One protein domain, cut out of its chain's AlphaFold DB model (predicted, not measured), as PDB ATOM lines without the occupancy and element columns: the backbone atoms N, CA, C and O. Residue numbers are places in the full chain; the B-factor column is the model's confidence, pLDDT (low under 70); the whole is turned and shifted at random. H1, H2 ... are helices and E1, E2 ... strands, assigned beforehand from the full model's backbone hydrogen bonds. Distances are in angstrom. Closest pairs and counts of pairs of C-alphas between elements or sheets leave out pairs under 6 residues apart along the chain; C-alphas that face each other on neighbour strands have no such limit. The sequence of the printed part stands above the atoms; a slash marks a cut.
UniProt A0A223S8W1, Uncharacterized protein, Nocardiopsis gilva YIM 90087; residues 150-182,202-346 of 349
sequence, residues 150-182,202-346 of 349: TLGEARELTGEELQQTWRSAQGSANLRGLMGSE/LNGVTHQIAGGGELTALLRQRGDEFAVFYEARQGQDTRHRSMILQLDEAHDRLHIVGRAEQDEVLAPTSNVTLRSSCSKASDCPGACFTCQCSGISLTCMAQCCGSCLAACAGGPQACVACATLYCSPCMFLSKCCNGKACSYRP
ATOM      1  N   THR A 150      22.523 -29.939 -13.469       84.12
ATOM      2  CA  THR A 150      21.527 -30.194 -12.427       84.12
ATOM      3  C   THR A 150      21.698 -29.125 -11.363       84.12
ATOM      4  O   THR A 150      22.746 -29.055 -10.722       84.12
ATOM      5  N   LEU A 151      20.694 -28.268 -11.215       83.62
ATOM      6  CA  LEU A 151      20.741 -27.124 -10.312       83.62
ATOM      7  C   LEU A 151      20.119 -27.483  -8.960       83.62
ATOM      8  O   LEU A 151      19.083 -28.143  -8.892       83.62
ATOM      9  N   GLY A 152      20.793 -27.068  -7.897       79.31
ATOM     10  CA  GLY A 152      20.380 -27.211  -6.511       79.31
ATOM     11  C   GLY A 152      19.790 -25.916  -5.963       79.31
ATOM     12  O   GLY A 152      19.080 -25.186  -6.658       79.31
ATOM     13  N   GLU A 153      20.085 -25.644  -4.693       79.81
ATOM     14  CA  GLU A 153      19.568 -24.480  -3.976       79.81
ATOM     15  C   GLU A 153      19.907 -23.166  -4.689       79.81
ATOM     16  O   GLU A 153      21.005 -22.999  -5.231       79.81
ATOM     17  N   ALA A 154      18.931 -22.259  -4.692       82.94
ATOM     18  CA  ALA A 154      19.007 -20.950  -5.314       82.94
ATOM     19  C   ALA A 154      19.169 -19.862  -4.249       82.94
ATOM     20  O   ALA A 154      18.477 -19.886  -3.230       82.94
ATOM     21  N   ARG A 155      20.019 -18.874  -4.520       87.19
ATOM     22  CA  ARG A 155      20.220 -17.693  -3.680       87.19
ATOM     23  C   ARG A 155      20.107 -16.432  -4.521       87.19
ATOM     24  O   ARG A 155      20.811 -16.274  -5.513       87.19
ATOM     25  N   GLU A 156      19.230 -15.528  -4.114       82.44
ATOM     26  CA  GLU A 156      19.089 -14.228  -4.765       82.44
ATOM     27  C   GLU A 156      20.295 -13.329  -4.456       82.44
ATOM     28  O   GLU A 156      20.772 -13.270  -3.319       82.44
ATOM     29  N   LEU A 157      20.785 -12.628  -5.478       84.12
ATOM     30  CA  LEU A 157      21.821 -11.610  -5.347       84.12
ATOM     31  C   LEU A 157      21.155 -10.253  -5.150       84.12
ATOM     32  O   LEU A 157      20.297  -9.859  -5.935       84.12
ATOM     33  N   THR A 158      21.579  -9.507  -4.133       89.81
ATOM     34  CA  THR A 158      20.992  -8.199  -3.806       89.81
ATOM     35  C   THR A 158      22.072  -7.157  -3.513       89.81
ATOM     36  O   THR A 158      23.242  -7.483  -3.309       89.81
ATOM     37  N   GLY A 159      21.684  -5.877  -3.521       93.25
ATOM     38  CA  GLY A 159      22.536  -4.769  -3.084       93.25
ATOM     39  C   GLY A 159      23.877  -4.675  -3.822       93.25
ATOM     40  O   GLY A 159      23.933  -4.693  -5.052       93.25
ATOM     41  N   GLU A 160      24.961  -4.532  -3.058       95.25
ATOM     42  CA  GLU A 160      26.318  -4.352  -3.586       95.25
ATOM     43  C   GLU A 160      26.853  -5.601  -4.296       95.25
ATOM     44  O   GLU A 160      27.507  -5.472  -5.332       95.25
ATOM     45  N   GLU A 161      26.521  -6.797  -3.797       96.31
ATOM     46  CA  GLU A 161      26.933  -8.067  -4.404       96.31
ATOM     47  C   GLU A 161      26.405  -8.163  -5.838       96.31
ATOM     48  O   GLU A 161      27.176  -8.374  -6.771       96.31
ATOM     49  N   LEU A 162      25.110  -7.900  -6.040       94.06
ATOM     50  CA  LEU A 162      24.498  -7.902  -7.370       94.06
ATOM     51  C   LEU A 162      25.193  -6.918  -8.329       94.06
ATOM     52  O   LEU A 162      25.492  -7.259  -9.475       94.06
ATOM     53  N   GLN A 163      25.490  -5.707  -7.852       94.31
ATOM     54  CA  GLN A 163      26.161  -4.674  -8.648       94.31
ATOM     55  C   GLN A 163      27.616  -5.033  -8.971       94.31
ATOM     56  O   GLN A 163      28.118  -4.718 -10.053       94.31
ATOM     57  N   GLN A 164      28.331  -5.671  -8.047       96.62
ATOM     58  CA  GLN A 164      29.694  -6.142  -8.277       96.62
ATOM     59  C   GLN A 164      29.720  -7.294  -9.285       96.62
ATOM     60  O   GLN A 164      30.516  -7.259 -10.226       96.62
ATOM     61  N   THR A 165      28.818  -8.263  -9.144       95.44
ATOM     62  CA  THR A 165      28.699  -9.406 -10.055       95.44
ATOM     63  C   THR A 165      28.329  -8.951 -11.467       95.44
ATOM     64  O   THR A 165      28.935  -9.404 -12.436       95.44
ATOM     65  N   TRP A 166      27.435  -7.965 -11.605       95.25
ATOM     66  CA  TRP A 166      27.135  -7.354 -12.903       95.25
ATOM     67  C   TRP A 166      28.333  -6.627 -13.521       95.25
ATOM     68  O   TRP A 166      28.621  -6.828 -14.699       95.25
ATOM     69  N   ARG A 167      29.087  -5.836 -12.745       94.81
ATOM     70  CA  ARG A 167      30.319  -5.192 -13.243       94.81
ATOM     71  C   ARG A 167      31.349  -6.217 -13.726       94.81
ATOM     72  O   ARG A 167      31.982  -5.999 -14.756       94.81
ATOM     73  N   SER A 168      31.483  -7.342 -13.022       95.25
ATOM     74  CA  SER A 168      32.327  -8.462 -13.460       95.25
ATOM     75  C   SER A 168      31.832  -9.054 -14.785       95.25
ATOM     76  O   SER A 168      32.606  -9.186 -15.733       95.25
ATOM     77  N   ALA A 169      30.524  -9.311 -14.899       94.19
ATOM     78  CA  ALA A 169      29.903  -9.822 -16.120       94.19
ATOM     79  C   ALA A 169      30.096  -8.880 -17.319       94.19
ATOM     80  O   ALA A 169      30.411  -9.343 -18.415       94.19
ATOM     81  N   GLN A 170      29.990  -7.559 -17.125       92.75
ATOM     82  CA  GLN A 170      30.299  -6.551 -18.154       92.75
ATOM     83  C   GLN A 170      31.767  -6.597 -18.602       92.75
ATOM     84  O   GLN A 170      32.081  -6.281 -19.750       92.75
ATOM     85  N   GLY A 171      32.661  -7.018 -17.707       91.00
ATOM     86  CA  GLY A 171      34.060  -7.287 -18.006       91.00
ATOM     87  C   GLY A 171      34.291  -8.566 -18.815       91.00
ATOM     88  O   GLY A 171      35.370  -8.699 -19.390       91.00
ATOM     89  N   SER A 172      33.324  -9.480 -18.923       92.25
ATOM     90  CA  SER A 172      33.482 -10.705 -19.719       92.25
ATOM     91  C   SER A 172      33.568 -10.404 -21.220       92.25
ATOM     92  O   SER A 172      32.891  -9.509 -21.730       92.25
ATOM     93  N   ALA A 173      34.385 -11.169 -21.948       89.69
ATOM     94  CA  ALA A 173      34.516 -11.032 -23.398       89.69
ATOM     95  C   ALA A 173      33.180 -11.268 -24.124       89.69
ATOM     96  O   ALA A 173      32.830 -10.486 -25.004       89.69
ATOM     97  N   ASN A 174      32.380 -12.246 -23.682       88.12
ATOM     98  CA  ASN A 174      31.056 -12.523 -24.245       88.12
ATOM     99  C   ASN A 174      30.107 -11.322 -24.160       88.12
ATOM    100  O   ASN A 174      29.534 -10.907 -25.166       88.12
ATOM    101  N   LEU A 175      29.903 -10.767 -22.956       88.88
ATOM    102  CA  LEU A 175      28.954  -9.667 -22.793       88.88
ATOM    103  C   LEU A 175      29.486  -8.384 -23.439       88.88
ATOM    104  O   LEU A 175      28.725  -7.661 -24.074       88.88
ATOM    105  N   ARG A 176      30.796  -8.131 -23.351       89.12
ATOM    106  CA  ARG A 176      31.434  -6.999 -24.030       89.12
ATOM    107  C   ARG A 176      31.312  -7.099 -25.550       89.12
ATOM    108  O   ARG A 176      31.034  -6.092 -26.187       89.12
ATOM    109  N   GLY A 177      31.481  -8.294 -26.113       84.75
ATOM    110  CA  GLY A 177      31.313  -8.558 -27.538       84.75
ATOM    111  C   GLY A 177      29.894  -8.250 -28.008       84.75
ATOM    112  O   GLY A 177      29.733  -7.545 -28.994       84.75
ATOM    113  N   LEU A 178      28.875  -8.683 -27.257       85.62
ATOM    114  CA  LEU A 178      27.474  -8.388 -27.583       85.62
ATOM    115  C   LEU A 178      27.099  -6.915 -27.418       85.62
ATOM    116  O   LEU A 178      26.370  -6.379 -28.243       85.62
ATOM    117  N   MET A 179      27.571  -6.264 -26.353       82.56
ATOM    118  CA  MET A 179      27.279  -4.846 -26.112       82.56
ATOM    119  C   MET A 179      28.060  -3.924 -27.055       82.56
ATOM    120  O   MET A 179      27.628  -2.805 -27.302       82.56
ATOM    121  N   GLY A 180      29.228  -4.368 -27.527       74.94
ATOM    122  CA  GLY A 180      30.094  -3.610 -28.427       74.94
ATOM    123  C   GLY A 180      29.838  -3.875 -29.909       74.94
ATOM    124  O   GLY A 180      30.225  -3.050 -30.732       74.94
ATOM    125  N   SER A 181      29.209  -4.997 -30.274       67.44
ATOM    126  CA  SER A 181      28.800  -5.229 -31.657       67.44
ATOM    127  C   SER A 181      27.714  -4.229 -32.040       67.44
ATOM    128  O   SER A 181      26.689  -4.151 -31.362       67.44
ATOM    129  N   GLU A 182      27.929  -3.495 -33.135       54.72
ATOM    130  CA  GLU A 182      26.887  -2.735 -33.830       54.72
ATOM    131  C   GLU A 182      25.869  -3.735 -34.388       54.72
ATOM    132  O   GLU A 182      25.910  -4.146 -35.548       54.72
ATOM    133  N   LEU A 202      18.019  -4.542 -12.517       89.81
ATOM    134  CA  LEU A 202      19.030  -5.586 -12.481       89.81
ATOM    135  C   LEU A 202      18.591  -6.627 -11.460       89.81
ATOM    136  O   LEU A 202      18.259  -6.275 -10.333       89.81
ATOM    137  N   ASN A 203      18.644  -7.894 -11.856       87.44
ATOM    138  CA  ASN A 203      18.361  -9.043 -11.008       87.44
ATOM    139  C   ASN A 203      19.462 -10.083 -11.167       87.44
ATOM    140  O   ASN A 203      20.099 -10.177 -12.222       87.44
ATOM    141  N   GLY A 204      19.661 -10.894 -10.135       85.75
ATOM    142  CA  GLY A 204      20.633 -11.971 -10.177       85.75
ATOM    143  C   GLY A 204      20.303 -13.087  -9.205       85.75
ATOM    144  O   GLY A 204      19.741 -12.858  -8.138       85.75
ATOM    145  N   VAL A 205      20.672 -14.302  -9.583       86.69
ATOM    146  CA  VAL A 205      20.523 -15.500  -8.762       86.69
ATOM    147  C   VAL A 205      21.753 -16.376  -8.936       86.69
ATOM    148  O   VAL A 205      22.296 -16.473 -10.039       86.69
ATOM    149  N   THR A 206      22.189 -17.027  -7.862       89.31
ATOM    150  CA  THR A 206      23.156 -18.120  -7.940       89.31
ATOM    151  C   THR A 206      22.503 -19.442  -7.579       89.31
ATOM    152  O   THR A 206      21.622 -19.508  -6.726       89.31
ATOM    153  N   HIS A 207      22.911 -20.501  -8.266       87.50
ATOM    154  CA  HIS A 207      22.462 -21.866  -8.048       87.50
ATOM    155  C   HIS A 207      23.664 -22.755  -7.765       87.50
ATOM    156  O   HIS A 207      24.661 -22.692  -8.482       87.50
ATOM    157  N   GLN A 208      23.555 -23.644  -6.785       90.62
ATOM    158  CA  GLN A 208      24.534 -24.722  -6.637       90.62
ATOM    159  C   GLN A 208      24.411 -25.704  -7.808       90.62
ATOM    160  O   GLN A 208      23.304 -26.022  -8.235       90.62
ATOM    161  N   ILE A 209      25.529 -26.207  -8.327       92.19
ATOM    162  CA  ILE A 209      25.534 -27.244  -9.368       92.19
ATOM    163  C   ILE A 209      25.752 -28.604  -8.697       92.19
ATOM    164  O   ILE A 209      26.659 -28.770  -7.878       92.19
ATOM    165  N   ALA A 210      24.935 -29.606  -9.032       88.75
ATOM    166  CA  ALA A 210      25.127 -30.964  -8.527       88.75
ATOM    167  C   ALA A 210      26.494 -31.513  -8.970       88.75
ATOM    168  O   ALA A 210      26.890 -31.373 -10.125       88.75
ATOM    169  N   GLY A 211      27.217 -32.143  -8.042       91.12
ATOM    170  CA  GLY A 211      28.620 -32.522  -8.254       91.12
ATOM    171  C   GLY A 211      29.625 -31.414  -7.916       91.12
ATOM    172  O   GLY A 211      30.826 -31.634  -8.035       91.12
ATOM    173  N   GLY A 212      29.150 -30.261  -7.436       93.88
ATOM    174  CA  GLY A 212      29.970 -29.135  -7.004       93.88
ATOM    175  C   GLY A 212      30.046 -28.038  -8.061       93.88
ATOM    176  O   GLY A 212      29.989 -28.303  -9.262       93.88
ATOM    177  N   GLY A 213      30.192 -26.800  -7.591       95.81
ATOM    178  CA  GLY A 213      30.222 -25.610  -8.430       95.81
ATOM    179  C   GLY A 213      29.009 -24.705  -8.243       95.81
ATOM    180  O   GLY A 213      28.090 -25.012  -7.485       95.81
ATOM    181  N   GLU A 214      29.014 -23.588  -8.954       95.75
ATOM    182  CA  GLU A 214      27.971 -22.568  -8.888       95.75
ATOM    183  C   GLU A 214      27.629 -22.070 -10.293       95.75
ATOM    184  O   GLU A 214      28.513 -21.884 -11.126       95.75
ATOM    185  N   LEU A 215      26.342 -21.854 -10.550       94.50
ATOM    186  CA  LEU A 215      25.833 -21.141 -11.710       94.50
ATOM    187  C   LEU A 215      25.289 -19.790 -11.251       94.50
ATOM    188  O   LEU A 215      24.294 -19.737 -10.538       94.50
ATOM    189  N   THR A 216      25.881 -18.708 -11.729       94.12
ATOM    190  CA  THR A 216      25.347 -17.353 -11.606       94.12
ATOM    191  C   THR A 216      24.549 -17.000 -12.855       94.12
ATOM    192  O   THR A 216      25.049 -17.135 -13.971       94.12
ATOM    193  N   ALA A 217      23.323 -16.517 -12.673       91.62
ATOM    194  CA  ALA A 217      22.482 -15.967 -13.727       91.62
ATOM    195  C   ALA A 217      22.146 -14.509 -13.399       91.62
ATOM    196  O   ALA A 217      21.620 -14.216 -12.328       91.62
ATOM    197  N   LEU A 218      22.435 -13.602 -14.327       91.12
ATOM    198  CA  LEU A 218      22.124 -12.181 -14.221       91.12
ATOM    199  C   LEU A 218      21.181 -11.772 -15.342       91.12
ATOM    200  O   LEU A 218      21.306 -12.231 -16.479       91.12
ATOM    201  N   LEU A 219      20.282 -10.855 -15.017       91.38
ATOM    202  CA  LEU A 219      19.352 -10.264 -15.958       91.38
ATOM    203  C   LEU A 219      19.302  -8.758 -15.745       91.38
ATOM    204  O   LEU A 219      18.925  -8.292 -14.671       91.38
ATOM    205  N   ARG A 220      19.620  -8.002 -16.792       92.00
ATOM    206  CA  ARG A 220      19.412  -6.555 -16.832       92.00
ATOM    207  C   ARG A 220      18.336  -6.227 -17.853       92.00
ATOM    208  O   ARG A 220      18.454  -6.636 -19.002       92.00
ATOM    209  N   GLN A 221      17.327  -5.464 -17.450       88.00
ATOM    210  CA  GLN A 221      16.272  -4.983 -18.337       88.00
ATOM    211  C   GLN A 221      16.396  -3.478 -18.574       88.00
ATOM    212  O   GLN A 221      16.651  -2.701 -17.647       88.00
ATOM    213  N   ARG A 222      16.157  -3.062 -19.819       86.81
ATOM    214  CA  ARG A 222      16.016  -1.661 -20.216       86.81
ATOM    215  C   ARG A 222      14.906  -1.537 -21.263       86.81
ATOM    216  O   ARG A 222      15.107  -1.883 -22.420       86.81
ATOM    217  N   GLY A 223      13.737  -1.044 -20.855       86.50
ATOM    218  CA  GLY A 223      12.548  -1.054 -21.715       86.50
ATOM    219  C   GLY A 223      12.176  -2.487 -22.104       86.50
ATOM    220  O   GLY A 223      12.034  -3.337 -21.224       86.50
ATOM    221  N   ASP A 224      12.087  -2.750 -23.407       84.75
ATOM    222  CA  ASP A 224      11.762  -4.067 -23.969       84.75
ATOM    223  C   ASP A 224      12.998  -4.943 -24.228       84.75
ATOM    224  O   ASP A 224      12.886  -6.052 -24.747       84.75
ATOM    225  N   GLU A 225      14.192  -4.465 -23.882       87.62
ATOM    226  CA  GLU A 225      15.441  -5.193 -24.081       87.62
ATOM    227  C   GLU A 225      15.934  -5.840 -22.781       87.62
ATOM    228  O   GLU A 225      15.873  -5.254 -21.694       87.62
ATOM    229  N   PHE A 226      16.467  -7.053 -22.908       89.38
ATOM    230  CA  PHE A 226      16.990  -7.862 -21.819       89.38
ATOM    231  C   PHE A 226      18.401  -8.338 -22.156       89.38
ATOM    232  O   PHE A 226      18.613  -9.020 -23.156       89.38
ATOM    233  N   ALA A 227      19.355  -8.049 -21.278       91.81
ATOM    234  CA  ALA A 227      20.674  -8.661 -21.302       91.81
ATOM    235  C   ALA A 227      20.724  -9.782 -20.263       91.81
ATOM    236  O   ALA A 227      20.569  -9.538 -19.064       91.81
ATOM    237  N   VAL A 228      20.948 -11.007 -20.731       92.50
ATOM    238  CA  VAL A 228      21.080 -12.205 -19.902       92.50
ATOM    239  C   VAL A 228      22.539 -12.630 -19.886       92.50
ATOM    240  O   VAL A 228      23.164 -12.737 -20.942       92.50
ATOM    241  N   PHE A 229      23.078 -12.905 -18.704       93.69
ATOM    242  CA  PHE A 229      24.426 -13.438 -18.529       93.69
ATOM    243  C   PHE A 229      24.398 -14.665 -17.624       93.69
ATOM    244  O   PHE A 229      23.778 -14.645 -16.564       93.69
ATOM    245  N   TYR A 230      25.099 -15.712 -18.039       93.88
ATOM    246  CA  TYR A 230      25.302 -16.938 -17.288       93.88
ATOM    247  C   TYR A 230      26.789 -17.196 -17.105       93.88
ATOM    248  O   TYR A 230      27.540 -17.186 -18.081       93.88
ATOM    249  N   GLU A 231      27.181 -17.516 -15.879       95.12
ATOM    250  CA  GLU A 231      28.515 -17.991 -15.525       95.12
ATOM    251  C   GLU A 231      28.385 -19.263 -14.699       95.12
ATOM    252  O   GLU A 231      27.824 -19.231 -13.609       95.12
ATOM    253  N   ALA A 232      28.896 -20.383 -15.206       95.44
ATOM    254  CA  ALA A 232      29.017 -21.607 -14.425       95.44
ATOM    255  C   ALA A 232      30.473 -21.893 -14.102       95.44
ATOM    256  O   ALA A 232      31.315 -21.929 -15.000       95.44
ATOM    257  N   ARG A 233      30.741 -22.147 -12.824       96.50
ATOM    258  CA  ARG A 233      32.054 -22.485 -12.282       96.50
ATOM    259  C   ARG A 233      31.983 -23.877 -11.682       96.50
ATOM    260  O   ARG A 233      31.239 -24.084 -10.728       96.50
ATOM    261  N   GLN A 234      32.759 -24.817 -12.205       95.50
ATOM    262  CA  GLN A 234      32.838 -26.184 -11.692       95.50
ATOM    263  C   GLN A 234      34.309 -26.607 -11.608       95.50
ATOM    264  O   GLN A 234      34.948 -26.932 -12.604       95.50
ATOM    265  N   GLY A 235      34.877 -26.557 -10.401       93.81
ATOM    266  CA  GLY A 235      36.314 -26.762 -10.205       93.81
ATOM    267  C   GLY A 235      37.136 -25.617 -10.810       93.81
ATOM    268  O   GLY A 235      36.987 -24.471 -10.394       93.81
ATOM    269  N   GLN A 236      38.016 -25.936 -11.763       94.00
ATOM    270  CA  GLN A 236      38.803 -24.945 -12.513       94.00
ATOM    271  C   GLN A 236      38.102 -24.483 -13.800       94.00
ATOM    272  O   GLN A 236      38.519 -23.496 -14.405       94.00
ATOM    273  N   ASP A 237      37.027 -25.161 -14.205       93.50
ATOM    274  CA  ASP A 237      36.325 -24.851 -15.441       93.50
ATOM    275  C   ASP A 237      35.316 -23.731 -15.204       93.50
ATOM    276  O   ASP A 237      34.455 -23.815 -14.324       93.50
ATOM    277  N   THR A 238      35.416 -22.679 -16.014       94.19
ATOM    278  CA  THR A 238      34.451 -21.577 -16.038       94.19
ATOM    279  C   THR A 238      33.871 -21.449 -17.440       94.19
ATOM    280  O   THR A 238      34.611 -21.383 -18.421       94.19
ATOM    281  N   ARG A 239      32.540 -21.434 -17.548       93.94
ATOM    282  CA  ARG A 239      31.821 -21.276 -18.816       93.94
ATOM    283  C   ARG A 239      30.893 -20.081 -18.751       93.94
ATOM    284  O   ARG A 239      30.168 -19.911 -17.774       93.94
ATOM    285  N   HIS A 240      30.889 -19.299 -19.824       93.38
ATOM    286  CA  HIS A 240      30.052 -18.114 -19.955       93.38
ATOM    287  C   HIS A 240      29.083 -18.248 -21.127       93.38
ATOM    288  O   HIS A 240      29.454 -18.736 -22.200       93.38
ATOM    289  N   ARG A 241      27.869 -17.726 -20.951       92.12
ATOM    290  CA  ARG A 241      26.922 -17.464 -22.040       92.12
ATOM    291  C   ARG A 241      26.258 -16.115 -21.815       92.12
ATOM    292  O   ARG A 241      25.751 -15.855 -20.732       92.12
ATOM    293  N   SER A 242      26.205 -15.303 -22.859       92.50
ATOM    294  CA  SER A 242      25.499 -14.025 -22.854       92.50
ATOM    295  C   SER A 242      24.451 -14.008 -23.960       92.50
ATOM    296  O   SER A 242      24.667 -14.591 -25.022       92.50
ATOM    297  N   MET A 243      23.318 -13.351 -23.731       90.81
ATOM    298  CA  MET A 243      22.271 -13.156 -24.736       90.81
ATOM    299  C   MET A 243      21.675 -11.759 -24.612       90.81
ATOM    300  O   MET A 243      21.472 -11.275 -23.501       90.81
ATOM    301  N   ILE A 244      21.360 -11.146 -25.748       90.38
ATOM    302  CA  ILE A 244      20.513  -9.957 -25.830       90.38
ATOM    303  C   ILE A 244      19.181 -10.389 -26.424       90.38
ATOM    304  O   ILE A 244      19.136 -10.996 -27.500       90.38
ATOM    305  N   LEU A 245      18.107 -10.101 -25.703       89.25
ATOM    306  CA  LEU A 245      16.745 -10.439 -26.076       89.25
ATOM    307  C   LEU A 245      15.932  -9.154 -26.203       89.25
ATOM    308  O   LEU A 245      16.123  -8.228 -25.421       89.25
ATOM    309  N   GLN A 246      15.003  -9.116 -27.147       89.12
ATOM    310  CA  GLN A 246      14.080  -8.001 -27.327       89.12
ATOM    311  C   GLN A 246      12.648  -8.520 -27.332       89.12
ATOM    312  O   GLN A 246      12.301  -9.430 -28.085       89.12
ATOM    313  N   LEU A 247      11.819  -7.957 -26.465       85.44
ATOM    314  CA  LEU A 247      10.407  -8.267 -26.365       85.44
ATOM    315  C   LEU A 247       9.632  -7.472 -27.418       85.44
ATOM    316  O   LEU A 247       9.635  -6.248 -27.427       85.44
ATOM    317  N   ASP A 248       8.947  -8.184 -28.300       84.12
ATOM    318  CA  ASP A 248       7.959  -7.627 -29.214       84.12
ATOM    319  C   ASP A 248       6.573  -7.908 -28.633       84.12
ATOM    320  O   ASP A 248       5.964  -8.962 -28.862       84.12
ATOM    321  N   GLU A 249       6.093  -6.962 -27.823       77.19
ATOM    322  CA  GLU A 249       4.786  -7.053 -27.172       77.19
ATOM    323  C   GLU A 249       3.633  -7.123 -28.181       77.19
ATOM    324  O   GLU A 249       2.622  -7.776 -27.917       77.19
ATOM    325  N   ALA A 250       3.772  -6.478 -29.344       77.50
ATOM    326  CA  ALA A 250       2.713  -6.415 -30.347       77.50
ATOM    327  C   ALA A 250       2.429  -7.790 -30.966       77.50
ATOM    328  O   ALA A 250       1.282  -8.088 -31.310       77.50
ATOM    329  N   HIS A 251       3.458  -8.635 -31.075       80.38
ATOM    330  CA  HIS A 251       3.354  -9.961 -31.682       80.38
ATOM    331  C   HIS A 251       3.515 -11.123 -30.692       80.38
ATOM    332  O   HIS A 251       3.493 -12.278 -31.130       80.38
ATOM    333  N   ASP A 252       3.653 -10.845 -29.391       80.31
ATOM    334  CA  ASP A 252       3.877 -11.849 -28.339       80.31
ATOM    335  C   ASP A 252       5.148 -12.688 -28.606       80.31
ATOM    336  O   ASP A 252       5.145 -13.929 -28.561       80.31
ATOM    337  N   ARG A 253       6.250 -12.007 -28.956       82.94
ATOM    338  CA  ARG A 253       7.524 -12.641 -29.340       82.94
ATOM    339  C   ARG A 253       8.694 -12.135 -28.515       82.94
ATOM    340  O   ARG A 253       8.756 -10.973 -28.145       82.94
ATOM    341  N   LEU A 254       9.656 -13.022 -28.291       84.69
ATOM    342  CA  LEU A 254      10.966 -12.684 -27.754       84.69
ATOM    343  C   LEU A 254      12.013 -12.935 -28.837       84.69
ATOM    344  O   LEU A 254      12.262 -14.083 -29.210       84.69
ATOM    345  N   HIS A 255      12.588 -11.865 -29.367       87.38
ATOM    346  CA  HIS A 255      13.647 -11.910 -30.363       87.38
ATOM    347  C   HIS A 255      14.994 -12.131 -29.690       87.38
ATOM    348  O   HIS A 255      15.311 -11.466 -28.712       87.38
ATOM    349  N   ILE A 256      15.797 -13.044 -30.227       87.62
ATOM    350  CA  ILE A 256      17.198 -13.200 -29.832       87.62
ATOM    351  C   ILE A 256      18.010 -12.297 -30.757       87.62
ATOM    352  O   ILE A 256      18.246 -12.639 -31.914       87.62
ATOM    353  N   VAL A 257      18.393 -11.127 -30.244       87.81
ATOM    354  CA  VAL A 257      19.142 -10.104 -30.989       87.81
ATOM    355  C   VAL A 257      20.608 -10.502 -31.114       87.81
ATOM    356  O   VAL A 257      21.240 -10.246 -32.129       87.81
ATOM    357  N   GLY A 258      21.150 -11.175 -30.104       86.75
ATOM    358  CA  GLY A 258      22.507 -11.693 -30.157       86.75
ATOM    359  C   GLY A 258      22.760 -12.713 -29.064       86.75
ATOM    360  O   GLY A 258      22.135 -12.683 -28.003       86.75
ATOM    361  N   ARG A 259      23.691 -13.622 -29.323       88.06
ATOM    362  CA  ARG A 259      24.174 -14.609 -28.359       88.06
ATOM    363  C   ARG A 259      25.688 -14.666 -28.435       88.06
ATOM    364  O   ARG A 259      26.238 -14.639 -29.525       88.06
ATOM    365  N   ALA A 260      26.352 -14.765 -27.297       88.69
ATOM    366  CA  ALA A 260      27.782 -15.006 -27.238       88.69
ATOM    367  C   ALA A 260      28.080 -16.167 -26.303       88.69
ATOM    368  O   ALA A 260      27.545 -16.248 -25.192       88.69
ATOM    369  N   GLU A 261      28.922 -17.074 -26.767       86.88
ATOM    370  CA  GLU A 261      29.303 -18.276 -26.042       86.88
ATOM    371  C   GLU A 261      30.748 -18.615 -26.378       86.88
ATOM    372  O   GLU A 261      31.106 -18.645 -27.548       86.88
ATOM    373  N   GLN A 262      31.570 -18.847 -25.349       80.44
ATOM    374  CA  GLN A 262      32.999 -19.166 -25.506       80.44
ATOM    375  C   GLN A 262      33.733 -18.235 -26.497       80.44
ATOM    376  O   GLN A 262      34.428 -18.703 -27.392       80.44
ATOM    377  N   ASP A 263      33.547 -16.920 -26.348       73.25
ATOM    378  CA  ASP A 263      34.147 -15.862 -27.177       73.25
ATOM    379  C   ASP A 263      33.659 -15.785 -28.638       73.25
ATOM    380  O   ASP A 263      34.071 -14.890 -29.379       73.25
ATOM    381  N   GLU A 264      32.723 -16.641 -29.056       78.12
ATOM    382  CA  GLU A 264      32.060 -16.533 -30.354       78.12
ATOM    383  C   GLU A 264      30.769 -15.719 -30.226       78.12
ATOM    384  O   GLU A 264      29.862 -16.070 -29.466       78.12
ATOM    385  N   VAL A 265      30.672 -14.625 -30.988       78.81
ATOM    386  CA  VAL A 265      29.455 -13.812 -31.091       78.81
ATOM    387  C   VAL A 265      28.632 -14.283 -32.283       78.81
ATOM    388  O   VAL A 265      29.066 -14.238 -33.432       78.81
ATOM    389  N   LEU A 266      27.404 -14.694 -32.001       73.12
ATOM    390  CA  LEU A 266      26.396 -15.090 -32.967       73.12
ATOM    391  C   LEU A 266      25.333 -13.992 -33.032       73.12
ATOM    392  O   LEU A 266      24.459 -13.893 -32.168       73.12
ATOM    393  N   ALA A 267      25.420 -13.165 -34.070       67.69
ATOM    394  CA  ALA A 267      24.404 -12.177 -34.403       67.69
ATOM    395  C   ALA A 267      23.546 -12.680 -35.581       67.69
ATOM    396  O   ALA A 267      24.092 -13.231 -36.546       67.69
ATOM    397  N   PRO A 268      22.212 -12.505 -35.547       61.28
ATOM    398  CA  PRO A 268      21.354 -12.717 -36.701       61.28
ATOM    399  C   PRO A 268      21.826 -11.862 -37.874       61.28
ATOM    400  O   PRO A 268      21.846 -10.639 -37.786       61.28
ATOM    401  N   THR A 269      22.168 -12.493 -38.994       57.97
ATOM    402  CA  THR A 269      22.316 -11.770 -40.260       57.97
ATOM    403  C   THR A 269      20.991 -11.870 -41.013       57.97
ATOM    404  O   THR A 269      20.441 -12.955 -41.200       57.97
ATOM    405  N   SER A 270      20.424 -10.725 -41.390       49.09
ATOM    406  CA  SER A 270      19.055 -10.606 -41.915       49.09
ATOM    407  C   SER A 270      18.870 -11.121 -43.349       49.09
ATOM    408  O   SER A 270      17.752 -11.114 -43.850       49.09
ATOM    409  N   ASN A 271      19.919 -11.619 -44.011       45.41
ATOM    410  CA  ASN A 271      19.874 -12.014 -45.421       45.41
ATOM    411  C   ASN A 271      20.679 -13.286 -45.704       45.41
ATOM    412  O   ASN A 271      21.701 -13.257 -46.388       45.41
ATOM    413  N   VAL A 272      20.198 -14.428 -45.212       46.06
ATOM    414  CA  VAL A 272      20.738 -15.732 -45.612       46.06
ATOM    415  C   VAL A 272      19.653 -16.556 -46.294       46.06
ATOM    416  O   VAL A 272      18.850 -17.233 -45.655       46.06
ATOM    417  N   THR A 273      19.646 -16.536 -47.625       44.44
ATOM    418  CA  THR A 273      18.974 -17.562 -48.431       44.44
ATOM    419  C   THR A 273      19.675 -18.900 -48.206       44.44
ATOM    420  O   THR A 273      20.761 -19.146 -48.730       44.44
ATOM    421  N   LEU A 274      19.054 -19.750 -47.389       44.41
ATOM    422  CA  LEU A 274      19.542 -21.072 -47.003       44.41
ATOM    423  C   LEU A 274      19.842 -21.961 -48.220       44.41
ATOM    424  O   LEU A 274      18.931 -22.483 -48.861       44.41
ATOM    425  N   ARG A 275      21.127 -22.215 -48.486       41.03
ATOM    426  CA  ARG A 275      21.578 -23.429 -49.179       41.03
ATOM    427  C   ARG A 275      22.016 -24.419 -48.100       41.03
ATOM    428  O   ARG A 275      23.054 -24.213 -47.489       41.03
ATOM    429  N   SER A 276      21.184 -25.440 -47.866       49.75
ATOM    430  CA  SER A 276      21.379 -26.590 -46.955       49.75
ATOM    431  C   SER A 276      21.671 -26.280 -45.474       49.75
ATOM    432  O   SER A 276      22.688 -25.696 -45.122       49.75
ATOM    433  N   SER A 277      20.797 -26.750 -44.578       51.84
ATOM    434  CA  SER A 277      21.062 -26.813 -43.133       51.84
ATOM    435  C   SER A 277      21.874 -28.067 -42.803       51.84
ATOM    436  O   SER A 277      21.406 -29.169 -43.092       51.84
ATOM    437  N   CYS A 278      23.040 -27.922 -42.178       54.47
ATOM    438  CA  CYS A 278      23.819 -29.065 -41.698       54.47
ATOM    439  C   CYS A 278      23.326 -29.472 -40.300       54.47
ATOM    440  O   CYS A 278      23.213 -28.630 -39.412       54.47
ATOM    441  N   SER A 279      22.998 -30.752 -40.107       56.38
ATOM    442  CA  SER A 279      22.601 -31.296 -38.799       56.38
ATOM    443  C   SER A 279      23.788 -31.726 -37.939       56.38
ATOM    444  O   SER A 279      23.634 -31.816 -36.724       56.38
ATOM    445  N   LYS A 280      24.951 -32.013 -38.547       57.75
ATOM    446  CA  LYS A 280      26.192 -32.422 -37.869       57.75
ATOM    447  C   LYS A 280      27.418 -31.912 -38.626       57.75
ATOM    448  O   LYS A 280      27.374 -31.790 -39.850       57.75
ATOM    449  N   ALA A 281      28.515 -31.683 -37.901       54.03
ATOM    450  CA  ALA A 281      29.812 -31.296 -38.464       54.03
ATOM    451  C   ALA A 281      30.342 -32.318 -39.493       54.03
ATOM    452  O   ALA A 281      30.914 -31.942 -40.508       54.03
ATOM    453  N   SER A 282      30.055 -33.609 -39.287       56.09
ATOM    454  CA  SER A 282      30.465 -34.702 -40.180       56.09
ATOM    455  C   SER A 282      29.783 -34.708 -41.549       56.09
ATOM    456  O   SER A 282      30.269 -35.370 -42.463       56.09
ATOM    457  N   ASP A 283      28.651 -34.017 -41.695       58.66
ATOM    458  CA  ASP A 283      27.755 -34.206 -42.842       58.66
ATOM    459  C   ASP A 283      27.985 -33.166 -43.955       58.66
ATOM    460  O   ASP A 283      27.312 -33.208 -44.986       58.66
ATOM    461  N   CYS A 284      28.927 -32.233 -43.772       60.28
ATOM    462  CA  CYS A 284      29.135 -31.116 -44.693       60.28
ATOM    463  C   CYS A 284      30.621 -30.955 -45.077       60.28
ATOM    464  O   CYS A 284      31.394 -30.391 -44.307       60.28
ATOM    465  N   PRO A 285      31.039 -31.381 -46.290       53.81
ATOM    466  CA  PRO A 285      32.425 -31.270 -46.771       53.81
ATOM    467  C   PRO A 285      32.824 -29.843 -47.206       53.81
ATOM    468  O   PRO A 285      33.754 -29.663 -47.989       53.81
ATOM    469  N   GLY A 286      32.108 -28.813 -46.752       66.12
ATOM    470  CA  GLY A 286      32.301 -27.435 -47.187       66.12
ATOM    471  C   GLY A 286      31.596 -26.435 -46.279       66.12
ATOM    472  O   GLY A 286      31.161 -26.772 -45.179       66.12
ATOM    473  N   ALA A 287      31.492 -25.197 -46.754       62.09
ATOM    474  CA  ALA A 287      30.883 -24.130 -45.984       62.09
ATOM    475  C   ALA A 287      29.430 -24.452 -45.610       62.09
ATOM    476  O   ALA A 287      28.636 -24.881 -46.450       62.09
ATOM    477  N   CYS A 288      29.098 -24.237 -44.343       69.31
ATOM    478  CA  CYS A 288      27.846 -24.662 -43.745       69.31
ATOM    479  C   CYS A 288      27.148 -23.492 -43.052       69.31
ATOM    480  O   CYS A 288      27.792 -22.551 -42.598       69.31
ATOM    481  N   PHE A 289      25.818 -23.541 -42.974       69.69
ATOM    482  CA  PHE A 289      25.052 -22.589 -42.176       69.69
ATOM    483  C   PHE A 289      24.612 -23.243 -40.874       69.69
ATOM    484  O   PHE A 289      23.925 -24.269 -40.894       69.69
ATOM    485  N   THR A 290      24.965 -22.632 -39.747       68.38
ATOM    486  CA  THR A 290      24.419 -23.004 -38.442       68.38
ATOM    487  C   THR A 290      23.243 -22.088 -38.147       68.38
ATOM    488  O   THR A 290      23.383 -20.878 -37.985       68.38
ATOM    489  N   CYS A 291      22.041 -22.663 -38.141       71.06
ATOM    490  CA  CYS A 291      20.824 -21.920 -37.844       71.06
ATOM    491  C   CYS A 291      20.450 -22.081 -36.379       71.06
ATOM    492  O   CYS A 291      20.250 -23.196 -35.903       71.06
ATOM    493  N   GLN A 292      20.284 -20.960 -35.695       75.75
ATOM    494  CA  GLN A 292      19.757 -20.897 -34.345       75.75
ATOM    495  C   GLN A 292      18.389 -20.237 -34.345       75.75
ATOM    496  O   GLN A 292      17.999 -19.549 -35.290       75.75
ATOM    497  N   CYS A 293      17.640 -20.475 -33.277       81.06
ATOM    498  CA  CYS A 293      16.377 -19.796 -33.098       81.06
ATOM    499  C   CYS A 293      16.607 -18.288 -32.943       81.06
ATOM    500  O   CYS A 293      17.440 -17.889 -32.138       81.06
ATOM    501  N   SER A 294      15.888 -17.466 -33.708       83.38
ATOM    502  CA  SER A 294      15.961 -15.999 -33.618       83.38
ATOM    503  C   SER A 294      14.734 -15.369 -32.971       83.38
ATOM    504  O   SER A 294      14.740 -14.181 -32.664       83.38
ATOM    505  N   GLY A 295      13.679 -16.151 -32.759       84.62
ATOM    506  CA  GLY A 295      12.441 -15.678 -32.165       84.62
ATOM    507  C   GLY A 295      11.696 -16.805 -31.471       84.62
ATOM    508  O   GLY A 295      11.557 -17.906 -32.010       84.62
ATOM    509  N   ILE A 296      11.217 -16.520 -30.267       86.00
ATOM    510  CA  ILE A 296      10.483 -17.459 -29.426       86.00
ATOM    511  C   ILE A 296       9.074 -16.908 -29.228       86.00
ATOM    512  O   ILE A 296       8.895 -15.749 -28.857       86.00
ATOM    513  N   SER A 297       8.056 -17.728 -29.487       85.38
ATOM    514  CA  SER A 297       6.676 -17.380 -29.131       85.38
ATOM    515  C   SER A 297       6.508 -17.427 -27.614       85.38
ATOM    516  O   SER A 297       6.734 -18.477 -27.008       85.38
ATOM    517  N   LEU A 298       6.061 -16.325 -27.005       81.19
ATOM    518  CA  LEU A 298       5.822 -16.265 -25.561       81.19
ATOM    519  C   LEU A 298       4.667 -17.174 -25.150       81.19
ATOM    520  O   LEU A 298       4.767 -17.841 -24.128       81.19
ATOM    521  N   THR A 299       3.614 -17.283 -25.963       79.62
ATOM    522  CA  THR A 299       2.537 -18.263 -25.751       79.62
ATOM    523  C   THR A 299       3.053 -19.706 -25.736       79.62
ATOM    524  O   THR A 299       2.682 -20.494 -24.865       79.62
ATOM    525  N   CYS A 300       3.935 -20.071 -26.671       82.81
ATOM    526  CA  CYS A 300       4.515 -21.412 -26.681       82.81
ATOM    527  C   CYS A 300       5.456 -21.620 -25.489       82.81
ATOM    528  O   CYS A 300       5.375 -22.644 -24.814       82.81
ATOM    529  N   MET A 301       6.289 -20.622 -25.176       78.06
ATOM    530  CA  MET A 301       7.147 -20.622 -23.994       78.06
ATOM    531  C   MET A 301       6.313 -20.818 -22.729       78.06
ATOM    532  O   MET A 301       6.597 -21.718 -21.960       78.06
ATOM    533  N   ALA A 302       5.222 -20.075 -22.565       73.75
ATOM    534  CA  ALA A 302       4.258 -20.213 -21.481       73.75
ATOM    535  C   ALA A 302       3.741 -21.656 -21.319       73.75
ATOM    536  O   ALA A 302       3.684 -22.169 -20.203       73.75
ATOM    537  N   GLN A 303       3.405 -22.331 -22.419       75.62
ATOM    538  CA  GLN A 303       2.951 -23.726 -22.396       75.62
ATOM    539  C   GLN A 303       4.077 -24.702 -22.035       75.62
ATOM    540  O   GLN A 303       3.890 -25.594 -21.210       75.62
ATOM    541  N   CYS A 304       5.252 -24.510 -22.631       74.94
ATOM    542  CA  CYS A 304       6.457 -25.302 -22.391       74.94
ATOM    543  C   CYS A 304       6.995 -25.156 -20.960       74.94
ATOM    544  O   CYS A 304       7.548 -26.089 -20.385       74.94
ATOM    545  N   CYS A 305       6.831 -23.962 -20.404       73.88
ATOM    546  CA  CYS A 305       7.440 -23.480 -19.178       73.88
ATOM    547  C   CYS A 305       6.407 -23.201 -18.099       73.88
ATOM    548  O   CYS A 305       6.627 -22.318 -17.276       73.88
ATOM    549  N   GLY A 306       5.271 -23.902 -18.088       66.50
ATOM    550  CA  GLY A 306       4.181 -23.617 -17.148       66.50
ATOM    551  C   GLY A 306       4.624 -23.557 -15.677       66.50
ATOM    552  O   GLY A 306       4.109 -22.756 -14.902       66.50
ATOM    553  N   SER A 307       5.644 -24.330 -15.297       64.50
ATOM    554  CA  SER A 307       6.280 -24.254 -13.975       64.50
ATOM    555  C   SER A 307       7.098 -22.972 -13.767       64.50
ATOM    556  O   SER A 307       7.008 -22.355 -12.711       64.50
ATOM    557  N   CYS A 308       7.837 -22.512 -14.776       64.69
ATOM    558  CA  CYS A 308       8.500 -21.205 -14.762       64.69
ATOM    559  C   CYS A 308       7.508 -20.038 -14.849       64.69
ATOM    560  O   CYS A 308       7.794 -18.974 -14.311       64.69
ATOM    561  N   LEU A 309       6.318 -20.222 -15.438       58.19
ATOM    562  CA  LEU A 309       5.246 -19.222 -15.387       58.19
ATOM    563  C   LEU A 309       4.826 -18.880 -13.958       58.19
ATOM    564  O   LEU A 309       4.495 -17.728 -13.681       58.19
ATOM    565  N   ALA A 310       4.889 -19.848 -13.041       56.75
ATOM    566  CA  ALA A 310       4.678 -19.580 -11.623       56.75
ATOM    567  C   ALA A 310       5.765 -18.655 -11.045       56.75
ATOM    568  O   ALA A 310       5.453 -17.792 -10.226       56.75
ATOM    569  N   ALA A 311       7.012 -18.769 -11.518       50.88
ATOM    570  CA  ALA A 311       8.095 -17.847 -11.169       50.88
ATOM    571  C   ALA A 311       7.914 -16.452 -11.805       50.88
ATOM    572  O   ALA A 311       8.366 -15.458 -11.239       50.88
ATOM    573  N   CYS A 312       7.161 -16.335 -12.907       48.97
ATOM    574  CA  CYS A 312       6.800 -15.044 -13.513       48.97
ATOM    575  C   CYS A 312       5.880 -14.181 -12.627       48.97
ATOM    576  O   CYS A 312       5.631 -13.021 -12.953       48.97
ATOM    577  N   ALA A 313       5.404 -14.694 -11.484       44.31
ATOM    578  CA  ALA A 313       4.771 -13.879 -10.445       44.31
ATOM    579  C   ALA A 313       5.712 -12.788  -9.887       44.31
ATOM    580  O   ALA A 313       5.226 -11.781  -9.374       44.31
ATOM    581  N   GLY A 314       7.035 -12.961 -10.028       52.12
ATOM    582  CA  GLY A 314       8.051 -11.942  -9.742       52.12
ATOM    583  C   GLY A 314       8.260 -10.909 -10.858       52.12
ATOM    584  O   GLY A 314       9.095 -10.028 -10.704       52.12
ATOM    585  N   GLY A 315       7.524 -10.995 -11.974       55.97
ATOM    586  CA  GLY A 315       7.642 -10.100 -13.129       55.97
ATOM    587  C   GLY A 315       8.156 -10.792 -14.403       55.97
ATOM    588  O   GLY A 315       8.576 -11.954 -14.367       55.97
ATOM    589  N   PRO A 316       8.144 -10.090 -15.557       60.56
ATOM    590  CA  PRO A 316       8.631 -10.624 -16.838       60.56
ATOM    591  C   PRO A 316      10.109 -11.033 -16.773       60.56
ATOM    592  O   PRO A 316      10.541 -11.928 -17.491       60.56
ATOM    593  N   GLN A 317      10.866 -10.443 -15.854       59.91
ATOM    594  CA  GLN A 317      12.276 -10.721 -15.623       59.91
ATOM    595  C   GLN A 317      12.539 -12.132 -15.100       59.91
ATOM    596  O   GLN A 317      13.252 -12.912 -15.732       59.91
ATOM    597  N   ALA A 318      11.897 -12.495 -13.986       63.22
ATOM    598  CA  ALA A 318      11.953 -13.850 -13.445       63.22
ATOM    599  C   ALA A 318      11.472 -14.880 -14.482       63.22
ATOM    600  O   ALA A 318      12.002 -15.988 -14.568       63.22
ATOM    601  N   CYS A 319      10.518 -14.472 -15.324       67.94
ATOM    602  CA  CYS A 319      10.002 -15.266 -16.428       67.94
ATOM    603  C   CYS A 319      11.057 -15.596 -17.476       67.94
ATOM    604  O   CYS A 319      11.286 -16.769 -17.771       67.94
ATOM    605  N   VAL A 320      11.706 -14.563 -18.019       69.44
ATOM    606  CA  VAL A 320      12.728 -14.706 -19.054       69.44
ATOM    607  C   VAL A 320      13.886 -15.528 -18.509       69.44
ATOM    608  O   VAL A 320      14.226 -16.528 -19.123       69.44
ATOM    609  N   ALA A 321      14.410 -15.194 -17.325       67.25
ATOM    610  CA  ALA A 321      15.537 -15.909 -16.728       67.25
ATOM    611  C   ALA A 321      15.233 -17.395 -16.460       67.25
ATOM    612  O   ALA A 321      16.064 -18.258 -16.757       67.25
ATOM    613  N   CYS A 322      14.041 -17.710 -15.935       71.31
ATOM    614  CA  CYS A 322      13.624 -19.094 -15.703       71.31
ATOM    615  C   CYS A 322      13.429 -19.843 -17.023       71.31
ATOM    616  O   CYS A 322      13.903 -20.968 -17.165       71.31
ATOM    617  N   ALA A 323      12.783 -19.217 -18.011       71.94
ATOM    618  CA  ALA A 323      12.561 -19.829 -19.313       71.94
ATOM    619  C   ALA A 323      13.883 -20.107 -20.042       71.94
ATOM    620  O   ALA A 323      14.086 -21.210 -20.547       71.94
ATOM    621  N   THR A 324      14.816 -19.155 -20.041       70.94
ATOM    622  CA  THR A 324      16.113 -19.332 -20.698       70.94
ATOM    623  C   THR A 324      17.003 -20.350 -20.001       70.94
ATOM    624  O   THR A 324      17.798 -21.001 -20.674       70.94
ATOM    625  N   LEU A 325      16.841 -20.543 -18.689       70.06
ATOM    626  CA  LEU A 325      17.630 -21.508 -17.929       70.06
ATOM    627  C   LEU A 325      17.014 -22.913 -17.916       70.06
ATOM    628  O   LEU A 325      17.637 -23.875 -18.354       70.06
ATOM    629  N   TYR A 326      15.780 -23.039 -17.432       68.06
ATOM    630  CA  TYR A 326      15.142 -24.331 -17.168       68.06
ATOM    631  C   TYR A 326      14.366 -24.877 -18.362       68.06
ATOM    632  O   TYR A 326      14.178 -26.087 -18.473       68.06
ATOM    633  N   CYS A 327      13.932 -24.009 -19.274       73.19
ATOM    634  CA  CYS A 327      13.194 -24.440 -20.450       73.19
ATOM    635  C   CYS A 327      14.005 -24.445 -21.731       73.19
ATOM    636  O   CYS A 327      13.400 -24.650 -22.781       73.19
ATOM    637  N   SER A 328      15.328 -24.254 -21.684       69.00
ATOM    638  CA  SER A 328      16.170 -24.332 -22.886       69.00
ATOM    639  C   SER A 328      15.817 -25.568 -23.740       69.00
ATOM    640  O   SER A 328      15.456 -25.395 -24.908       69.00
ATOM    641  N   PRO A 329      15.701 -26.791 -23.168       66.88
ATOM    642  CA  PRO A 329      15.278 -27.957 -23.941       66.88
ATOM    643  C   PRO A 329      13.894 -27.790 -24.570       66.88
ATOM    644  O   PRO A 329      13.717 -28.121 -25.733       66.88
ATOM    645  N   CYS A 330      12.909 -27.242 -23.857       70.00
ATOM    646  CA  CYS A 330      11.576 -27.051 -24.427       70.00
ATOM    647  C   CYS A 330      11.584 -25.987 -25.528       70.00
ATOM    648  O   CYS A 330      10.974 -26.196 -26.570       70.00
ATOM    649  N   MET A 331      12.319 -24.890 -25.365       68.88
ATOM    650  CA  MET A 331      12.418 -23.831 -26.374       68.88
ATOM    651  C   MET A 331      13.086 -24.317 -27.667       68.88
ATOM    652  O   MET A 331      12.680 -23.890 -28.748       68.88
ATOM    653  N   PHE A 332      14.065 -25.223 -27.567       64.00
ATOM    654  CA  PHE A 332      14.795 -25.755 -28.722       64.00
ATOM    655  C   PHE A 332      14.199 -27.044 -29.311       64.00
ATOM    656  O   PHE A 332      14.312 -27.262 -30.517       64.00
ATOM    657  N   LEU A 333      13.549 -27.891 -28.505       61.16
ATOM    658  CA  LEU A 333      12.939 -29.151 -28.963       61.16
ATOM    659  C   LEU A 333      11.498 -28.970 -29.447       61.16
ATOM    660  O   LEU A 333      11.030 -29.733 -30.295       61.16
ATOM    661  N   SER A 334      10.774 -27.986 -28.919       56.75
ATOM    662  CA  SER A 334       9.408 -27.707 -29.353       56.75
ATOM    663  C   SER A 334       9.384 -26.694 -30.501       56.75
ATOM    664  O   SER A 334      10.310 -25.912 -30.716       56.75
ATOM    665  N   LYS A 335       8.276 -26.659 -31.243       72.06
ATOM    666  CA  LYS A 335       8.024 -25.687 -32.320       72.06
ATOM    667  C   LYS A 335       7.840 -24.239 -31.814       72.06
ATOM    668  O   LYS A 335       7.244 -23.435 -32.524       72.06
ATOM    669  N   CYS A 336       8.321 -23.893 -30.613       79.75
ATOM    670  CA  CYS A 336       8.277 -22.526 -30.082       79.75
ATOM    671  C   CYS A 336       9.134 -21.547 -30.882       79.75
ATOM    672  O   CYS A 336       8.906 -20.338 -30.817       79.75
ATOM    673  N   CYS A 337      10.094 -22.071 -31.642       83.44
ATOM    674  CA  CYS A 337      10.918 -21.275 -32.519       83.44
ATOM    675  C   CYS A 337      10.132 -20.785 -33.746       83.44
ATOM    676  O   CYS A 337       9.749 -21.583 -34.604       83.44
ATOM    677  N   ASN A 338       9.910 -19.472 -33.840       82.56
ATOM    678  CA  ASN A 338       9.146 -18.839 -34.923       82.56
ATOM    679  C   ASN A 338      10.023 -18.087 -35.944       82.56
ATOM    680  O   ASN A 338       9.499 -17.539 -36.912       82.56
ATOM    681  N   GLY A 339      11.345 -18.107 -35.759       78.75
ATOM    682  CA  GLY A 339      12.328 -17.529 -36.670       78.75
ATOM    683  C   GLY A 339      13.674 -18.236 -36.548       78.75
ATOM    684  O   GLY A 339      14.003 -18.771 -35.490       78.75
ATOM    685  N   LYS A 340      14.458 -18.261 -37.629       77.50
ATOM    686  CA  LYS A 340      15.823 -18.795 -37.616       77.50
ATOM    687  C   LYS A 340      16.804 -17.720 -38.059       77.50
ATOM    688  O   LYS A 340      16.605 -17.105 -39.101       77.50
ATOM    689  N   ALA A 341      17.860 -17.532 -37.282       69.94
ATOM    690  CA  ALA A 341      19.046 -16.780 -37.657       69.94
ATOM    691  C   ALA A 341      20.117 -17.785 -38.060       69.94
ATOM    692  O   ALA A 341      20.413 -18.689 -37.285       69.94
ATOM    693  N   CYS A 342      20.687 -17.649 -39.251       72.06
ATOM    694  CA  CYS A 342      21.723 -18.558 -39.720       72.06
ATOM    695  C   CYS A 342      23.035 -17.793 -39.874       72.06
ATOM    696  O   CYS A 342      23.048 -16.728 -40.488       72.06
ATOM    697  N   SER A 343      24.126 -18.323 -39.322       66.50
ATOM    698  CA  SER A 343      25.466 -17.792 -39.561       66.50
ATOM    699  C   SER A 343      26.213 -18.684 -40.544       66.50
ATOM    700  O   SER A 343      26.052 -19.907 -40.558       66.50
ATOM    701  N   TYR A 344      26.986 -18.051 -41.421       71.62
ATOM    702  CA  TYR A 344      27.871 -18.749 -42.342       71.62
ATOM    703  C   TYR A 344      29.114 -19.218 -41.591       71.62
ATOM    704  O   TYR A 344      29.795 -18.413 -40.954       71.62
ATOM    705  N   ARG A 345      29.441 -20.502 -41.721       66.94
ATOM    706  CA  ARG A 345      30.704 -21.076 -41.275       66.94
ATOM    707  C   ARG A 345      31.524 -21.525 -42.484       66.94
ATOM    708  O   ARG A 345      31.035 -22.334 -43.276       66.94
ATOM    709  N   PRO A 346      32.770 -21.040 -42.631       63.75
ATOM    710  CA  PRO A 346      33.622 -21.416 -43.756       63.75
ATOM    711  C   PRO A 346      34.049 -22.891 -43.710       63.75
ATOM    712  O   PRO A 346      34.324 -23.470 -44.758       63.75
TER     713      PRO A 346
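What this domain is: This is residues 150 to 182 and 202 to 346 of the 349 residues of an uncharacterized protein of Nocardiopsis gilva YIM 90087 (UniProt A0A223S8W1). A twisted antiparallel sheet, E1 to E6 with short E7, curls round H5 on one face, while H1 and H2 cover the opposite face. E8 and E9 extend the sheet from one part of E6 as a two-stranded ribbon, and H3, H4 and H6 gather near H5. The 178 printed residues hold six named helices and nine named strands, in the order E1 H1 H2 E2 E3 E4 E5 E6 E7 E8 H3 H4 H5 H6 E9, and the class is mixed. The whole is compact, with a radius of gyration of the C-alphas of 16.7 A and spans of 49 by 39 by 34 A.

Where its parts are: The sheet holds E1, residues 151 to 157, from C-alpha 151 at (20.741, -27.124, -10.312); E2, 202 to 209, 22.8 A; E3, 214 to 222, 26.6 A; E4, 225 to 234, 29.9 A; E5, 237 to 248, 35.9 A; E6, 253 to 261, 22.7 A; E7, 264 to 266; E8, 288 to 297, 26.7 A; and E9, 337 to 345, 21.6 A, ending at C-alpha 345 (30.704, -21.076, -41.275). The helices are H1, 159 to 171, 19.0 A; H2, 173 to 180; H3, 298 to 304; H4, 306 to 314; H5, 316 to 326, 15.2 A; and H6, 328 to 333.

How they stand to each other: E2 to E7 form a meander, each strand the antiparallel neighbour of the one before. N 228 and O 243 of E4 and E5 are 2.8 A apart, within hydrogen-bond range. E6 bends by 55 degrees at residue 257; E7 and E8 lie on the side of it away from E5, with N 259 to O 266 at 3.0 A and N 254 to O 296 at 2.9 A. E9 is antiparallel to E8, with N 292 to O 341 at 2.8 A; E1 is antiparallel to E2, with N 155 to O 206 at 2.8 A. H1 is on the sheet at a height of 9.0 A and runs across the strands, at 89 degrees to E3 on the local plane. H2 is on the same face. The sheet curls round H5 on the opposite face; the closest C-alphas of H5 and E3, Ala 321 and Leu 219, are 6.9 A apart. H4 and H5, a helical hairpin, touch at Cys 312 and Cys 319, whose C-alphas are 4.3 A apart. H3 touches H6, about perpendicular at 90 degrees, with C-alphas 304 and 330 5.8 A apart. Every O i to N i+4 pair is within hydrogen-bond range in H1, H2, H3, H5 and H6; H4 has 1 of 5, and 6 of 6 O i to N i+3 pairs.

The domain as a whole: The C-alphas of Gly 159 and Pro 285, the two farthest apart, are 52.0 A apart. Residues 183 to 201 are not printed, and C-alphas 182 and 202 are 22.9 A apart across the cut. The link from E7 to E8, residues 267 to 287, is long. The mean pLDDT of the printed part is 78.1; 53 residues are under 70, among them 267 to 290 and 306 to 321.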